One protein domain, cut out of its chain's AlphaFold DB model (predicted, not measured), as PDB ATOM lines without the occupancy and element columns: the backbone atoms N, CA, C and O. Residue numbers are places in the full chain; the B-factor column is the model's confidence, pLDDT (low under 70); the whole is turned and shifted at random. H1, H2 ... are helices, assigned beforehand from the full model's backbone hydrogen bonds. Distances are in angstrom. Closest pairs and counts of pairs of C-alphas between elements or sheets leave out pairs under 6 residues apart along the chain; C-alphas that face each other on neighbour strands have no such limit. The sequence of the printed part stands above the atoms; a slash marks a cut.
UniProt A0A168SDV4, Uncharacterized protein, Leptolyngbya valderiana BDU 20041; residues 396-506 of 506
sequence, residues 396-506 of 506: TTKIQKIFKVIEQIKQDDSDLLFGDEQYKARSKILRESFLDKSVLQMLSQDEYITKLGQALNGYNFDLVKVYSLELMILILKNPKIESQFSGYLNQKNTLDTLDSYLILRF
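What this domain is: This is residues 396 to 506 of the 506 residues of an uncharacterized protein of Leptolyngbya valderiana BDU 20041 (UniProt A0A168SDV4). Eight helices, mostly crossed where they touch, make a compact body in which short H6 lies nearest the middle, with H2 packed on it and H4, H5, H7 and H8 near it, while H1 and H3 lie farther out, apart from H6. At one end H1 crosses H2 and runs beside H4, with H3 near the beginning of H1; H7 and H8 make the other end, and H5 is near H6, H7 and H8. The printed part has 111 residues with eight named helices, H1 to H8 in chain order, and no named strand: all helix. It is compact, with a radius of gyration of the C-alphas of 13.6 A and spans of 40 by 32 by 24 A.

Where its parts are: H1, residues 396 to 411, is 23.1 A long, from C-alpha 396 at (159.198, 122.051, 207.284). H2 is residues 421 to 435, 20.5 A; H3 437 to 442; H4 446 to 455, 14.2 A; H5 461 to 465; H6 468 to 475; H7 479 to 490, 16.4 A; H8 497 to 505, ending at C-alpha 505 (145.608, 117.340, 182.928).

How they stand to each other: H1 touches H2 with residues 398 to 405 alone, at a steep tilt of 48 degrees, opposite ways; their closest C-alphas, Ile 402 and Leu 430, are 5.4 A apart. H1 touches H4 at a shallow tilt of 26 degrees, closest C-alphas Glu 407 and Ala 455, 6.2 A. H1 and H3 only just touch, with 3 pairs of C-alphas within 8 A, closest Ile 399 and Val 439. H2 touches H6, closest C-alphas Arg 431 and Glu 470, 5.7 A. H6 and H7 only just touch, with 3 pairs of C-alphas within 8 A, and only at the corner, closest Ile 475 and Glu 482. H8 is close to H6 but not clearly touching: C-alphas Ser 468 and Leu 502, the closest, are 7.8 A apart. Every O i to N i+4 pair is within hydrogen-bond range in H1, H3, H4, H6, H7 and H8; H2 has 8 of 11, H5 0 of 1 but 2 of 2 O i to N i+3.

The domain as a whole: The farthest C-alphas, Thr 397 and Asn 493, are 40.4 A apart. The printed part has no cut and no long link. pLDDT is under 70 at residues 413 to 422, 433 to 437 and 504 to 506.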
ATOM      1  N   THR A 396     159.566 120.676 206.918       81.88
ATOM      2  CA  THR A 396     159.198 122.051 207.284       81.88
ATOM      3  C   THR A 396     160.091 123.084 206.596       81.88
ATOM      4  O   THR A 396     159.591 124.082 206.074       81.88
ATOM      5  N   THR A 397     161.407 122.845 206.556       82.06
ATOM      6  CA  THR A 397     162.375 123.737 205.897       82.06
ATOM      7  C   THR A 397     162.103 123.823 204.394       82.06
ATOM      8  O   THR A 397     162.108 124.915 203.821       82.06
ATOM      9  N   LYS A 398     161.788 122.689 203.762       81.88
ATOM     10  CA  LYS A 398     161.418 122.612 202.339       81.88
ATOM     11  C   LYS A 398     160.166 123.429 202.024       81.88
ATOM     12  O   LYS A 398     160.171 124.258 201.116       81.88
ATOM     13  N   ILE A 399     159.116 123.298 202.840       84.44
ATOM     14  CA  ILE A 399     157.884 124.093 202.692       84.44
ATOM     15  C   ILE A 399     158.158 125.594 202.806       84.44
ATOM     16  O   ILE A 399     157.636 126.381 202.016       84.44
ATOM     17  N   GLN A 400     159.006 126.007 203.748       85.50
ATOM     18  CA  GLN A 400     159.380 127.416 203.880       85.50
ATOM     19  C   GLN A 400     160.116 127.934 202.639       85.50
ATOM     20  O   GLN A 400     159.839 129.047 202.186       85.50
ATOM     21  N   LYS A 401     161.010 127.130 202.044       86.69
ATOM     22  CA  LYS A 401     161.657 127.472 200.770       86.69
ATOM     23  C   LYS A 401     160.640 127.589 199.635       86.69
ATOM     24  O   LYS A 401     160.717 128.553 198.879       86.69
ATOM     25  N   ILE A 402     159.672 126.674 199.550       87.00
ATOM     26  CA  ILE A 402     158.585 126.730 198.560       87.00
ATOM     27  C   ILE A 402     157.817 128.049 198.688       87.00
ATOM     28  O   ILE A 402     157.696 128.776 197.705       87.00
ATOM     29  N   PHE A 403     157.356 128.406 199.891       88.56
ATOM     30  CA  PHE A 403     156.624 129.660 200.108       88.56
ATOM     31  C   PHE A 403     157.469 130.890 199.772       88.56
ATOM     32  O   PHE A 403     156.982 131.805 199.112       88.56
ATOM     33  N   LYS A 404     158.755 130.887 200.140       87.75
ATOM     34  CA  LYS A 404     159.682 131.962 199.772       87.75
ATOM     35  C   LYS A 404     159.822 132.101 198.254       87.75
ATOM     36  O   LYS A 404     159.847 133.221 197.755       87.75
ATOM     37  N   VAL A 405     159.898 130.991 197.519       86.94
ATOM     38  CA  VAL A 405     159.972 131.017 196.050       86.94
ATOM     39  C   VAL A 405     158.665 131.524 195.434       86.94
ATOM     40  O   VAL A 405     158.726 132.297 194.484       86.94
ATOM     41  N   ILE A 406     157.496 131.162 195.977       87.06
ATOM     42  CA  ILE A 406     156.200 131.698 195.515       87.06
ATOM     43  C   ILE A 406     156.158 133.223 195.668       87.06
ATOM     44  O   ILE A 406     155.803 133.918 194.718       87.06
ATOM     45  N   GLU A 407     156.563 133.742 196.830       86.00
ATOM     46  CA  GLU A 407     156.612 135.187 197.084       86.00
ATOM     47  C   GLU A 407     157.613 135.906 196.175       86.00
ATOM     48  O   GLU A 407     157.314 136.979 195.659       86.00
ATOM     49  N   GLN A 408     158.772 135.298 195.906       85.69
ATOM     50  CA  GLN A 408     159.728 135.837 194.935       85.69
ATOM     51  C   GLN A 408     159.121 135.911 193.531       85.69
ATOM     52  O   GLN A 408     159.186 136.957 192.901       85.69
ATOM     53  N   ILE A 409     158.479 134.834 193.067       82.06
ATOM     54  CA  ILE A 409     157.851 134.795 191.738       82.06
ATOM     55  C   ILE A 409     156.741 135.840 191.625       82.06
ATOM     56  O   ILE A 409     156.573 136.445 190.576       82.06
ATOM     57  N   LYS A 410     155.984 136.064 192.699       82.81
ATOM     58  CA  LYS A 410     154.919 137.069 192.748       82.81
ATOM     59  C   LYS A 410     155.441 138.505 192.610       82.81
ATOM     60  O   LYS A 410     154.696 139.366 192.155       82.81
ATOM     61  N   GLN A 411     156.683 138.753 193.027       79.06
ATOM     62  CA  GLN A 411     157.358 140.051 192.926       79.06
ATOM     63  C   GLN A 411     158.133 140.226 191.611       79.06
ATOM     64  O   GLN A 411     158.544 141.343 191.307       79.06
ATOM     65  N   ASP A 412     158.349 139.152 190.848       72.62
ATOM     66  CA  ASP A 412     159.048 139.218 189.567       72.62
ATOM     67  C   ASP A 412     158.131 139.831 188.488       72.62
ATOM     68  O   ASP A 412     156.986 139.409 188.309       72.62
ATOM     69  N   ASP A 413     158.661 140.776 187.705       62.59
ATOM     70  CA  ASP A 413     158.039 141.165 186.435       62.59
ATOM     71  C   ASP A 413     158.102 139.986 185.456       62.59
ATOM     72  O   ASP A 413     159.096 139.250 185.401       62.59
ATOM     73  N   SER A 414     157.060 139.814 184.637       57.09
ATOM     74  CA  SER A 414     156.962 138.702 183.677       57.09
ATOM     75  C   SER A 414     158.173 138.598 182.743       57.09
ATOM     76  O   SER A 414     158.507 137.502 182.292       57.09
ATOM     77  N   ASP A 415     158.854 139.722 182.508       54.38
ATOM     78  CA  ASP A 415     160.016 139.864 181.629       54.38
ATOM     79  C   ASP A 415     161.330 139.338 182.244       54.38
ATOM     80  O   ASP A 415     162.269 139.029 181.510       54.38
ATOM     81  N   LEU A 416     161.408 139.154 183.570       52.69
ATOM     82  CA  LEU A 416     162.611 138.675 184.278       52.69
ATOM     83  C   LEU A 416     162.674 137.143 184.432       52.69
ATOM     84  O   LEU A 416     163.656 136.593 184.927       52.69
ATOM     85  N   LEU A 417     161.647 136.415 183.985       56.91
ATOM     86  CA  LEU A 417     161.509 134.967 184.200       56.91
ATOM     87  C   LEU A 417     162.076 134.105 183.054       56.91
ATOM     88  O   LEU A 417     161.850 132.882 183.000       56.91
ATOM     89  N   PHE A 418     162.821 134.720 182.133       52.97
ATOM     90  CA  PHE A 418     163.367 134.082 180.939       52.97
ATOM     91  C   PHE A 418     164.862 133.756 181.089       52.97
ATOM     92  O   PHE A 418     165.714 134.631 181.102       52.97
ATOM     93  N   GLY A 419     165.184 132.457 181.127       52.50
ATOM     94  CA  GLY A 419     166.508 131.946 180.743       52.50
ATOM     95  C   GLY A 419     167.573 131.758 181.828       52.50
ATOM     96  O   GLY A 419     168.631 131.231 181.495       52.50
ATOM     97  N   ASP A 420     167.321 132.104 183.089       57.19
ATOM     98  CA  ASP A 420     168.402 132.185 184.081       57.19
ATOM     99  C   ASP A 420     168.594 130.916 184.946       57.19
ATOM    100  O   ASP A 420     167.671 130.110 185.123       57.19
ATOM    101  N   GLU A 421     169.781 130.747 185.545       61.72
ATOM    102  CA  GLU A 421     170.047 129.729 186.579       61.72
ATOM    103  C   GLU A 421     169.018 129.793 187.714       61.72
ATOM    104  O   GLU A 421     168.615 128.761 188.259       61.72
ATOM    105  N   GLN A 422     168.506 130.995 187.994       68.31
ATOM    106  CA  GLN A 422     167.432 131.225 188.953       68.31
ATOM    107  C   GLN A 422     166.166 130.429 188.630       68.31
ATOM    108  O   GLN A 422     165.558 129.871 189.539       68.31
ATOM    109  N   TYR A 423     165.782 130.301 187.355       72.88
ATOM    110  CA  TYR A 423     164.627 129.485 186.976       72.88
ATOM    111  C   TYR A 423     164.852 128.012 187.322       72.88
ATOM    112  O   TYR A 423     163.964 127.361 187.874       72.88
ATOM    113  N   LYS A 424     166.041 127.477 187.014       70.50
ATOM    114  CA  LYS A 424     166.380 126.081 187.327       70.50
ATOM    115  C   LYS A 424     166.398 125.851 188.837       70.50
ATOM    116  O   LYS A 424     165.832 124.860 189.294       70.50
ATOM    117  N   ALA A 425     166.979 126.778 189.599       73.38
ATOM    118  CA  ALA A 425     167.016 126.721 191.057       73.38
ATOM    119  C   ALA A 425     165.607 126.787 191.672       73.38
ATOM    120  O   ALA A 425     165.244 125.934 192.480       73.38
ATOM    121  N   ARG A 426     164.776 127.744 191.238       77.88
ATOM    122  CA  ARG A 426     163.389 127.912 191.704       77.88
ATOM    123  C   ARG A 426     162.504 126.727 191.318       77.88
ATOM    124  O   ARG A 426     161.793 126.213 192.172       77.88
ATOM    125  N   SER A 427     162.588 126.235 190.077       74.62
ATOM    126  CA  SER A 427     161.865 125.027 189.646       74.62
ATOM    127  C   SER A 427     162.297 123.813 190.471       74.62
ATOM    128  O   SER A 427     161.437 123.069 190.922       74.62
ATOM    129  N   LYS A 428     163.597 123.636 190.758       74.12
ATOM    130  CA  LYS A 428     164.081 122.542 191.620       74.12
ATOM    131  C   LYS A 428     163.428 122.570 193.006       74.12
ATOM    132  O   LYS A 428     162.924 121.539 193.432       74.12
ATOM    133  N   ILE A 429     163.384 123.738 193.652       77.88
ATOM    134  CA  ILE A 429     162.743 123.917 194.968       77.88
ATOM    135  C   ILE A 429     161.238 123.666 194.879       77.88
ATOM    136  O   ILE A 429     160.683 122.895 195.651       77.88
ATOM    137  N   LEU A 430     160.551 124.289 193.919       77.69
ATOM    138  CA  LEU A 430     159.102 124.154 193.794       77.69
ATOM    139  C   LEU A 430     158.665 122.714 193.519       77.69
ATOM    140  O   LEU A 430     157.584 122.315 193.947       77.69
ATOM    141  N   ARG A 431     159.496 121.914 192.847       72.25
ATOM    142  CA  ARG A 431     159.209 120.495 192.633       72.25
ATOM    143  C   ARG A 431     159.103 119.712 193.936       72.25
ATOM    144  O   ARG A 431     158.308 118.782 193.992       72.25
ATOM    145  N   GLU A 432     159.794 120.107 195.006       71.12
ATOM    146  CA  GLU A 432     159.673 119.453 196.321       71.12
ATOM    147  C   GLU A 432     158.213 119.361 196.795       71.12
ATOM    148  O   GLU A 432     157.846 118.368 197.419       71.12
ATOM    149  N   SER A 433     157.352 120.313 196.396       61.16
ATOM    150  CA  SER A 433     155.909 120.322 196.703       61.16
ATOM    151  C   SER A 433     155.151 119.067 196.260       61.16
ATOM    152  O   SER A 433     154.088 118.766 196.804       61.16
ATOM    153  N   PHE A 434     155.682 118.338 195.281       58.97
ATOM    154  CA  PHE A 434     155.083 117.114 194.758       58.97
ATOM    155  C   PHE A 434     156.047 115.938 194.641       58.97
ATOM    156  O   PHE A 434     155.605 114.823 194.374       58.97
ATOM    157  N   LEU A 435     157.346 116.172 194.828       55.78
ATOM    158  CA  LEU A 435     158.365 115.128 194.860       55.78
ATOM    159  C   LEU A 435     158.471 114.456 196.230       55.78
ATOM    160  O   LEU A 435     158.744 113.260 196.296       55.78
ATOM    161  N   ASP A 436     158.264 115.204 197.313       65.62
ATOM    162  CA  ASP A 436     158.410 114.709 198.679       65.62
ATOM    163  C   ASP A 436     157.028 114.443 199.304       65.62
ATOM    164  O   ASP A 436     156.207 115.348 199.471       65.62
ATOM    165  N   LYS A 437     156.755 113.177 199.657       69.81
ATOM    166  CA  LYS A 437     155.487 112.765 200.286       69.81
ATOM    167  C   LYS A 437     155.215 113.508 201.582       69.81
ATOM    168  O   LYS A 437     154.062 113.831 201.854       69.81
ATOM    169  N   SER A 438     156.250 113.727 202.387       75.50
ATOM    170  CA  SER A 438     156.112 114.383 203.682       75.50
ATOM    171  C   SER A 438     155.712 115.847 203.493       75.50
ATOM    172  O   SER A 438     154.761 116.311 204.120       75.50
ATOM    173  N   VAL A 439     156.324 116.528 202.518       78.94
ATOM    174  CA  VAL A 439     155.946 117.881 202.087       78.94
ATOM    175  C   VAL A 439     154.513 117.900 201.552       78.94
ATOM    176  O   VAL A 439     153.721 118.745 201.960       78.94
ATOM    177  N   LEU A 440     154.135 116.947 200.695       77.81
ATOM    178  CA  LEU A 440     152.779 116.846 200.141       77.81
ATOM    179  C   LEU A 440     151.714 116.625 201.235       77.81
ATOM    180  O   LEU A 440     150.628 117.210 201.176       77.81
ATOM    181  N   GLN A 441     152.007 115.767 202.217       80.88
ATOM    182  CA  GLN A 441     151.136 115.500 203.365       80.88
ATOM    183  C   GLN A 441     150.985 116.747 204.234       80.88
ATOM    184  O   GLN A 441     149.861 117.126 204.557       80.88
ATOM    185  N   MET A 442     152.086 117.433 204.541       83.19
ATOM    186  CA  MET A 442     152.068 118.680 205.305       83.19
ATOM    187  C   MET A 442     151.316 119.798 204.578       83.19
ATOM    188  O   MET A 442     150.470 120.444 205.182       83.19
ATOM    189  N   LEU A 443     151.521 119.970 203.266       83.25
ATOM    190  CA  LEU A 443     150.762 120.919 202.436       83.25
ATOM    191  C   LEU A 443     149.255 120.611 202.375       83.25
ATOM    192  O   LEU A 443     148.490 121.443 201.895       83.25
ATOM    193  N   SER A 444     148.825 119.434 202.836       84.00
ATOM    194  CA  SER A 444     147.410 119.053 202.935       84.00
ATOM    195  C   SER A 444     146.811 119.307 204.329       84.00
ATOM    196  O   SER A 444     145.637 119.023 204.532       84.00
ATOM    197  N   GLN A 445     147.591 119.818 205.289       87.81
ATOM    198  CA  GLN A 445     147.104 120.221 206.611       87.81
ATOM    199  C   GLN A 445     146.581 121.665 206.576       87.81
ATOM    200  O   GLN A 445     147.177 122.529 205.927       87.81
ATOM    201  N   ASP A 446     145.518 121.948 207.332       87.31
ATOM    202  CA  ASP A 446     144.805 123.239 207.313       87.31
ATOM    203  C   ASP A 446     145.710 124.455 207.567       87.31
ATOM    204  O   ASP A 446     145.557 125.501 206.927       87.31
ATOM    205  N   GLU A 447     146.699 124.319 208.457       90.12
ATOM    206  CA  GLU A 447     147.676 125.375 208.745       90.12
ATOM    207  C   GLU A 447     148.463 125.774 207.485       90.12
ATOM    208  O   GLU A 447     148.588 126.959 207.158       90.12
ATOM    209  N   TYR A 448     148.972 124.786 206.745       86.94
ATOM    210  CA  TYR A 448     149.776 125.012 205.547       86.94
ATOM    211  C   TYR A 448     148.922 125.379 204.337       86.94
ATOM    212  O   TYR A 448     149.365 126.194 203.532       86.94
ATOM    213  N   ILE A 449     147.688 124.873 204.237       87.62
ATOM    214  CA  ILE A 449     146.711 125.331 203.236       87.62
ATOM    215  C   ILE A 449     146.430 126.824 203.428       87.62
ATOM    216  O   ILE A 449     146.397 127.578 202.451       87.62
ATOM    217  N   THR A 450     146.283 127.272 204.679       89.00
ATOM    218  CA  THR A 450     146.063 128.686 205.011       89.00
ATOM    219  C   THR A 450     147.277 129.537 204.641       89.00
ATOM    220  O   THR A 450     147.125 130.543 203.945       89.00
ATOM    221  N   LYS A 451     148.488 129.113 205.026       88.62
ATOM    222  CA  LYS A 451     149.746 129.796 204.661       88.62
ATOM    223  C   LYS A 451     149.960 129.856 203.147       88.62
ATOM    224  O   LYS A 451     150.325 130.899 202.617       88.62
ATOM    225  N   LEU A 452     149.670 128.769 202.436       88.00
ATOM    226  CA  LEU A 452     149.734 128.720 200.977       88.00
ATOM    227  C   LEU A 452     148.728 129.687 200.339       88.00
ATOM    228  O   LEU A 452     149.065 130.397 199.396       88.00
ATOM    229  N   GLY A 453     147.512 129.752 200.885       86.88
ATOM    230  CA  GLY A 453     146.495 130.712 200.464       86.88
ATOM    231  C   GLY A 453     146.928 132.163 200.671       86.88
ATOM    232  O   GLY A 453     146.614 133.006 199.839       86.88
ATOM    233  N   GLN A 454     147.673 132.458 201.740       89.50
ATOM    234  CA  GLN A 454     148.272 133.778 201.962       89.50
ATOM    235  C   GLN A 454     149.366 134.076 200.932       89.50
ATOM    236  O   GLN A 454     149.333 135.144 200.322       89.50
ATOM    237  N   ALA A 455     150.264 133.118 200.678       87.31
ATOM    238  CA  ALA A 455     151.351 133.281 199.713       87.31
ATOM    239  C   ALA A 455     150.835 133.540 198.283       87.31
ATOM    240  O   ALA A 455     151.300 134.431 197.571       87.31
ATOM    241  N   LEU A 456     149.798 132.799 197.880       88.38
ATOM    242  CA  LEU A 456     149.160 132.919 196.566       88.38
ATOM    243  C   LEU A 456     148.085 134.017 196.490       88.38
ATOM    244  O   LEU A 456     147.493 134.227 195.432       88.38
ATOM    245  N   ASN A 457     147.811 134.746 197.574       87.00
ATOM    246  CA  ASN A 457     146.793 135.792 197.548       87.00
ATOM    247  C   ASN A 457     147.222 136.952 196.635       87.00
ATOM    248  O   ASN A 457     148.265 137.564 196.863       87.00
ATOM    249  N   GLY A 458     146.409 137.281 195.629       82.69
ATOM    250  CA  GLY A 458     146.756 138.299 194.631       82.69
ATOM    251  C   GLY A 458     147.874 137.866 193.676       82.69
ATOM    252  O   GLY A 458     148.560 138.715 193.117       82.69
ATOM    253  N   TYR A 459     148.102 136.559 193.526       85.75
ATOM    254  CA  TYR A 459     149.067 136.018 192.576       85.75
ATOM    255  C   TYR A 459     148.647 136.296 191.126       85.75
ATOM    256  O   TYR A 459     147.483 136.116 190.763       85.75
ATOM    257  N   ASN A 460     149.600 136.695 190.279       85.06
ATOM    258  CA  ASN A 460     149.360 136.838 188.846       85.06
ATOM    259  C   ASN A 460     149.338 135.456 188.169       85.06
ATOM    260  O   ASN A 460     150.385 134.849 187.936       85.06
ATOM    261  N   PHE A 461     148.148 134.967 187.811       86.19
ATOM    262  CA  PHE A 461     147.994 133.654 187.183       86.19
ATOM    263  C   PHE A 461     148.618 133.533 185.785       86.19
ATOM    264  O   PHE A 461     148.843 132.407 185.337       86.19
ATOM    265  N   ASP A 462     148.999 134.632 185.123       78.94
ATOM    266  CA  ASP A 462     149.801 134.560 183.893       78.94
ATOM    267  C   ASP A 462     151.154 133.864 184.134       78.94
ATOM    268  O   ASP A 462     151.673 133.169 183.254       78.94
ATOM    269  N   LEU A 463     151.690 133.952 185.359       78.69
ATOM    270  CA  LEU A 463     152.954 133.328 185.757       78.69
ATOM    271  C   LEU A 463     152.856 131.807 185.941       78.69
ATOM    272  O   LEU A 463     153.881 131.119 185.942       78.69
ATOM    273  N   VAL A 464     151.644 131.238 185.987       80.19
ATOM    274  CA  VAL A 464     151.456 129.775 185.958       80.19
ATOM    275  C   VAL A 464     152.059 129.188 184.681       80.19
ATOM    276  O   VAL A 464     152.589 128.082 184.695       80.19
ATOM    277  N   LYS A 465     152.111 129.938 183.576       74.94
ATOM    278  CA  LYS A 465     152.745 129.473 182.330       74.94
ATOM    279  C   LYS A 465     154.259 129.249 182.452       74.94
ATOM    280  O   LYS A 465     154.851 128.536 181.646       74.94
ATOM    281  N   VAL A 466     154.890 129.845 183.464       74.69
ATOM    282  CA  VAL A 466     156.336 129.781 183.702       74.69
ATOM    283  C   VAL A 466     156.714 128.520 184.484       74.69
ATOM    284  O   VAL A 466     157.703 127.878 184.130       74.69
ATOM    285  N   TYR A 467     155.922 128.150 185.496       76.06
ATOM    286  CA  TYR A 467     156.120 126.976 186.363       76.06
ATOM    287  C   TYR A 467     154.842 126.123 186.416       76.06
ATOM    288  O   TYR A 467     154.236 125.922 187.468       76.06
ATOM    289  N   SER A 468     154.380 125.681 185.245       74.81
ATOM    290  CA  SER A 468     153.009 125.183 185.061       74.81
ATOM    291  C   SER A 468     152.679 123.938 185.853       74.81
ATOM    292  O   SER A 468     151.565 123.809 186.335       74.81
ATOM    293  N   LEU A 469     153.621 123.014 186.004       73.38
ATOM    294  CA  LEU A 469     153.361 121.797 186.756       73.38
ATOM    295  C   LEU A 469     153.407 122.070 188.263       73.38
ATOM    296  O   LEU A 469     152.492 121.707 188.999       73.38
ATOM    297  N   GLU A 470     154.478 122.729 188.689       78.19
ATOM    298  CA  GLU A 470     154.772 123.059 190.072       78.19
ATOM    299  C   GLU A 470     153.670 123.908 190.716       78.19
ATOM    300  O   GLU A 470     153.164 123.571 191.786       78.19
ATOM    301  N   LEU A 471     153.256 124.988 190.050       83.38
ATOM    302  CA  LEU A 471     152.255 125.904 190.591       83.38
ATOM    303  C   LEU A 471     150.847 125.327 190.531       83.38
ATOM    304  O   LEU A 471     150.075 125.574 191.449       83.38
ATOM    305  N   MET A 472     150.510 124.530 189.511       82.75
ATOM    306  CA  MET A 472     149.190 123.895 189.451       82.75
ATOM    307  C   MET A 472     148.959 122.977 190.643       82.75
ATOM    308  O   MET A 472     147.898 123.024 191.254       82.75
ATOM    309  N   ILE A 473     149.959 122.182 191.031       80.56
ATOM    310  CA  ILE A 473     149.816 121.290 192.186       80.56
ATOM    311  C   ILE A 473     149.573 122.089 193.467       80.56
ATOM    312  O   ILE A 473     148.734 121.696 194.270       80.56
ATOM    313  N   LEU A 474     150.258 123.220 193.637       85.38
ATOM    314  CA  LEU A 474     150.068 124.114 194.777       85.38
ATOM    315  C   LEU A 474     148.695 124.806 194.749       85.38
ATOM    316  O   LEU A 474     147.994 124.817 195.756       85.38
ATOM    317  N   ILE A 475     148.272 125.331 193.598       87.31
ATOM    318  CA  ILE A 475     146.968 125.989 193.419       87.31
ATOM    319  C   ILE A 475     145.825 125.043 193.800       87.31
ATOM    320  O   ILE A 475     144.950 125.422 194.574       87.31
ATOM    321  N   LEU A 476     145.875 123.789 193.338       85.94
ATOM    322  CA  LEU A 476     144.843 122.775 193.597       85.94
ATOM    323  C   LEU A 476     144.802 122.284 195.054       85.94
ATOM    324  O   LEU A 476     143.901 121.536 195.426       85.94
ATOM    325  N   LYS A 477     145.771 122.658 195.901       85.88
ATOM    326  CA  LYS A 477     145.735 122.349 197.341       85.88
ATOM    327  C   LYS A 477     144.875 123.327 198.134       85.88
ATOM    328  O   LYS A 477     144.484 123.003 199.252       85.88
ATOM    329  N   ASN A 478     144.581 124.504 197.583       88.12
ATOM    330  CA  ASN A 478     143.765 125.510 198.247       88.12
ATOM    331  C   ASN A 478     142.481 125.780 197.435       88.12
ATOM    332  O   ASN A 478     142.552 126.471 196.417       88.12
ATOM    333  N   PRO A 479     141.297 125.335 197.908       87.62
ATOM    334  CA  PRO A 479     140.035 125.475 197.170       87.62
ATOM    335  C   PRO A 479     139.675 126.920 196.792       87.62
ATOM    336  O   PRO A 479     139.042 127.172 195.766       87.62
ATOM    337  N   LYS A 480     140.081 127.900 197.613       89.12
ATOM    338  CA  LYS A 480     139.842 129.319 197.325       89.12
ATOM    339  C   LYS A 480     140.678 129.779 196.131       89.12
ATOM    340  O   LYS A 480     140.146 130.452 195.252       89.12
ATOM    341  N   ILE A 481     141.961 129.418 196.095       90.06
ATOM    342  CA  ILE A 481     142.864 129.783 194.995       90.06
ATOM    343  C   ILE A 481     142.504 129.013 193.718       90.06
ATOM    344  O   ILE A 481     142.485 129.602 192.643       90.06
ATOM    345  N   GLU A 482     142.136 127.736 193.829       89.38
ATOM    346  CA  GLU A 482     141.618 126.928 192.717       89.38
ATOM    347  C   GLU A 482     140.397 127.583 192.046       89.38
ATOM    348  O   GLU A 482     140.340 127.707 190.819       89.38
ATOM    349  N   SER A 483     139.439 128.062 192.846       87.88
ATOM    350  CA  SER A 483     138.261 128.776 192.342       87.88
ATOM    351  C   SER A 483     138.638 130.094 191.651       87.88
ATOM    352  O   SER A 483     138.133 130.397 190.568       87.88
ATOM    353  N   GLN A 484     139.589 130.850 192.214       90.06
ATOM    354  CA  GLN A 484     140.114 132.068 191.585       90.06
ATOM    355  C   GLN A 484     140.805 131.778 190.246       90.06
ATOM    356  O   GLN A 484     140.563 132.488 189.270       90.06
ATOM    357  N   PHE A 485     141.618 130.722 190.173       89.25
ATOM    358  CA  PHE A 485     142.289 130.308 188.943       89.25
ATOM    359  C   PHE A 485     141.289 129.852 187.874       89.25
ATOM    360  O   PHE A 485     141.394 130.244 186.712       89.25
ATOM    361  N   SER A 486     140.261 129.100 188.275       86.12
ATOM    362  CA  SER A 486     139.155 128.706 187.395       86.12
ATOM    363  C   SER A 486     138.409 129.928 186.849       86.12
ATOM    364  O   SER A 486     138.105 129.999 185.657       86.12
ATOM    365  N   GLY A 487     138.160 130.930 187.700       87.50
ATOM    366  CA  GLY A 487     137.601 132.219 187.297       87.50
ATOM    367  C   GLY A 487     138.477 132.945 186.273       87.50
ATOM    368  O   GLY A 487     137.967 133.394 185.250       87.50
ATOM    369  N   TYR A 488     139.792 132.993 186.501       88.56
ATOM    370  CA  TYR A 488     140.762 133.572 185.566       88.56
ATOM    371  C   TYR A 488     140.757 132.861 184.203       88.56
ATOM    372  O   TYR A 488     140.713 133.528 183.169       88.56
ATOM    373  N   LEU A 489     140.733 131.524 184.170       86.44
ATOM    374  CA  LEU A 489     140.657 130.772 182.911       86.44
ATOM    375  C   LEU A 489     139.357 131.053 182.144       86.44
ATOM    376  O   LEU A 489     139.396 131.217 180.927       86.44
ATOM    377  N   ASN A 490     138.224 131.171 182.843       84.88
ATOM    378  CA  ASN A 490     136.924 131.474 182.234       84.88
ATOM    379  C   ASN A 490     136.822 132.905 181.680       84.88
ATOM    380  O   ASN A 490     135.996 133.164 180.809       84.88
ATOM    381  N   GLN A 491     137.642 133.834 182.174       87.50
ATOM    382  CA  GLN A 491     137.695 135.216 181.686       87.50
ATOM    383  C   GLN A 491     138.521 135.366 180.399       87.50
ATOM    384  O   GLN A 491     138.480 136.420 179.762       87.50
ATOM    385  N   LYS A 492     139.271 134.336 179.984       84.62
ATOM    386  CA  LYS A 492     140.071 134.394 178.757       84.62
ATOM    387  C   LYS A 492     139.195 134.289 177.513       84.62
ATOM    388  O   LYS A 492     138.512 133.295 177.294       84.62
ATOM    389  N   ASN A 493     139.334 135.269 176.619       76.75
ATOM    390  CA  ASN A 493     138.689 135.250 175.299       76.75
ATOM    391  C   ASN A 493     139.240 134.143 174.378       76.75
ATOM    392  O   ASN A 493     138.537 133.661 173.493       76.75
ATOM    393  N   THR A 494     140.502 133.750 174.569       78.69
ATOM    394  CA  THR A 494     141.170 132.695 173.795       78.69
ATOM    395  C   THR A 494     142.056 131.861 174.707       78.69
ATOM    396  O   THR A 494     142.926 132.411 175.384       78.69
ATOM    397  N   LEU A 495     141.871 130.541 174.688       80.62
ATOM    398  CA  LEU A 495     142.751 129.590 175.366       80.62
ATOM    399  C   LEU A 495     143.904 129.214 174.437       80.62
ATOM    400  O   LEU A 495     143.676 128.835 173.285       80.62
ATOM    401  N   ASP A 496     145.137 129.298 174.931       78.12
ATOM    402  CA  ASP A 496     146.291 128.775 174.203       78.12
ATOM    403  C   ASP A 496     146.474 127.256 174.426       78.12
ATOM    404  O   ASP A 496     145.686 126.579 175.101       78.12
ATOM    405  N   THR A 497     147.503 126.677 173.800       73.69
ATOM    406  CA  THR A 497     147.804 125.240 173.910       73.69
ATOM    407  C   THR A 497     148.161 124.828 175.340       73.69
ATOM    408  O   THR A 497     147.872 123.696 175.729       73.69
ATOM    409  N   LEU A 498     148.762 125.722 176.126       73.81
ATOM    410  CA  LEU A 498     149.127 125.455 177.512       73.81
ATOM    411  C   LEU A 498     147.913 125.535 178.431       73.81
ATOM    412  O   LEU A 498     147.723 124.631 179.235       73.81
ATOM    413  N   ASP A 499     147.042 126.523 178.243       76.00
ATOM    414  CA  ASP A 499     145.766 126.627 178.954       76.00
ATOM    415  C   ASP A 499     144.920 125.359 178.730       76.00
ATOM    416  O   ASP A 499     144.473 124.715 179.679       76.00
ATOM    417  N   SER A 500     144.792 124.931 177.469       74.50
ATOM    418  CA  SER A 500     144.079 123.697 177.103       74.50
ATOM    419  C   SER A 500     144.708 122.450 177.734       74.50
ATOM    420  O   SER A 500     144.003 121.530 178.149       74.50
ATOM    421  N   TYR A 501     146.040 122.403 177.804       74.50
ATOM    422  CA  TYR A 501     146.769 121.301 178.417       74.50
ATOM    423  C   TYR A 501     146.550 121.229 179.930       74.50
ATOM    424  O   TYR A 501     146.308 120.142 180.454       74.50
ATOM    425  N   LEU A 502     146.608 122.372 180.618       73.94
ATOM    426  CA  LEU A 502     146.397 122.452 182.059       73.94
ATOM    427  C   LEU A 502     144.988 121.977 182.434       73.94
ATOM    428  O   LEU A 502     144.880 121.116 183.296       73.94
ATOM    429  N   ILE A 503     143.957 122.435 181.714       74.12
ATOM    430  CA  ILE A 503     142.546 122.046 181.923       74.12
ATOM    431  C   ILE A 503     142.307 120.543 181.712       74.12
ATOM    432  O   ILE A 503     141.442 119.942 182.338       74.12
ATOM    433  N   LEU A 504     143.016 119.917 180.769       68.31
ATOM    434  CA  LEU A 504     142.847 118.485 180.503       68.31
ATOM    435  C   LEU A 504     143.596 117.603 181.508       68.31
ATOM    436  O   LEU A 504     143.219 116.444 181.700       68.31
ATOM    437  N   ARG A 505     144.698 118.111 182.072       67.88
ATOM    438  CA  ARG A 505     145.608 117.340 182.928       67.88
ATOM    439  C   ARG A 505     145.233 117.414 184.409       67.88
ATOM    440  O   ARG A 505     145.475 116.433 185.122       67.88
ATOM    441  N   PHE A 506     144.698 118.548 184.843       68.56
ATOM    442  CA  PHE A 506     144.317 118.865 186.215       68.56
ATOM    443  C   PHE A 506     142.829 119.158 186.274       68.56
ATOM    444  O   PHE A 506     142.196 118.619 187.208       68.56
TER     445      PHE A 506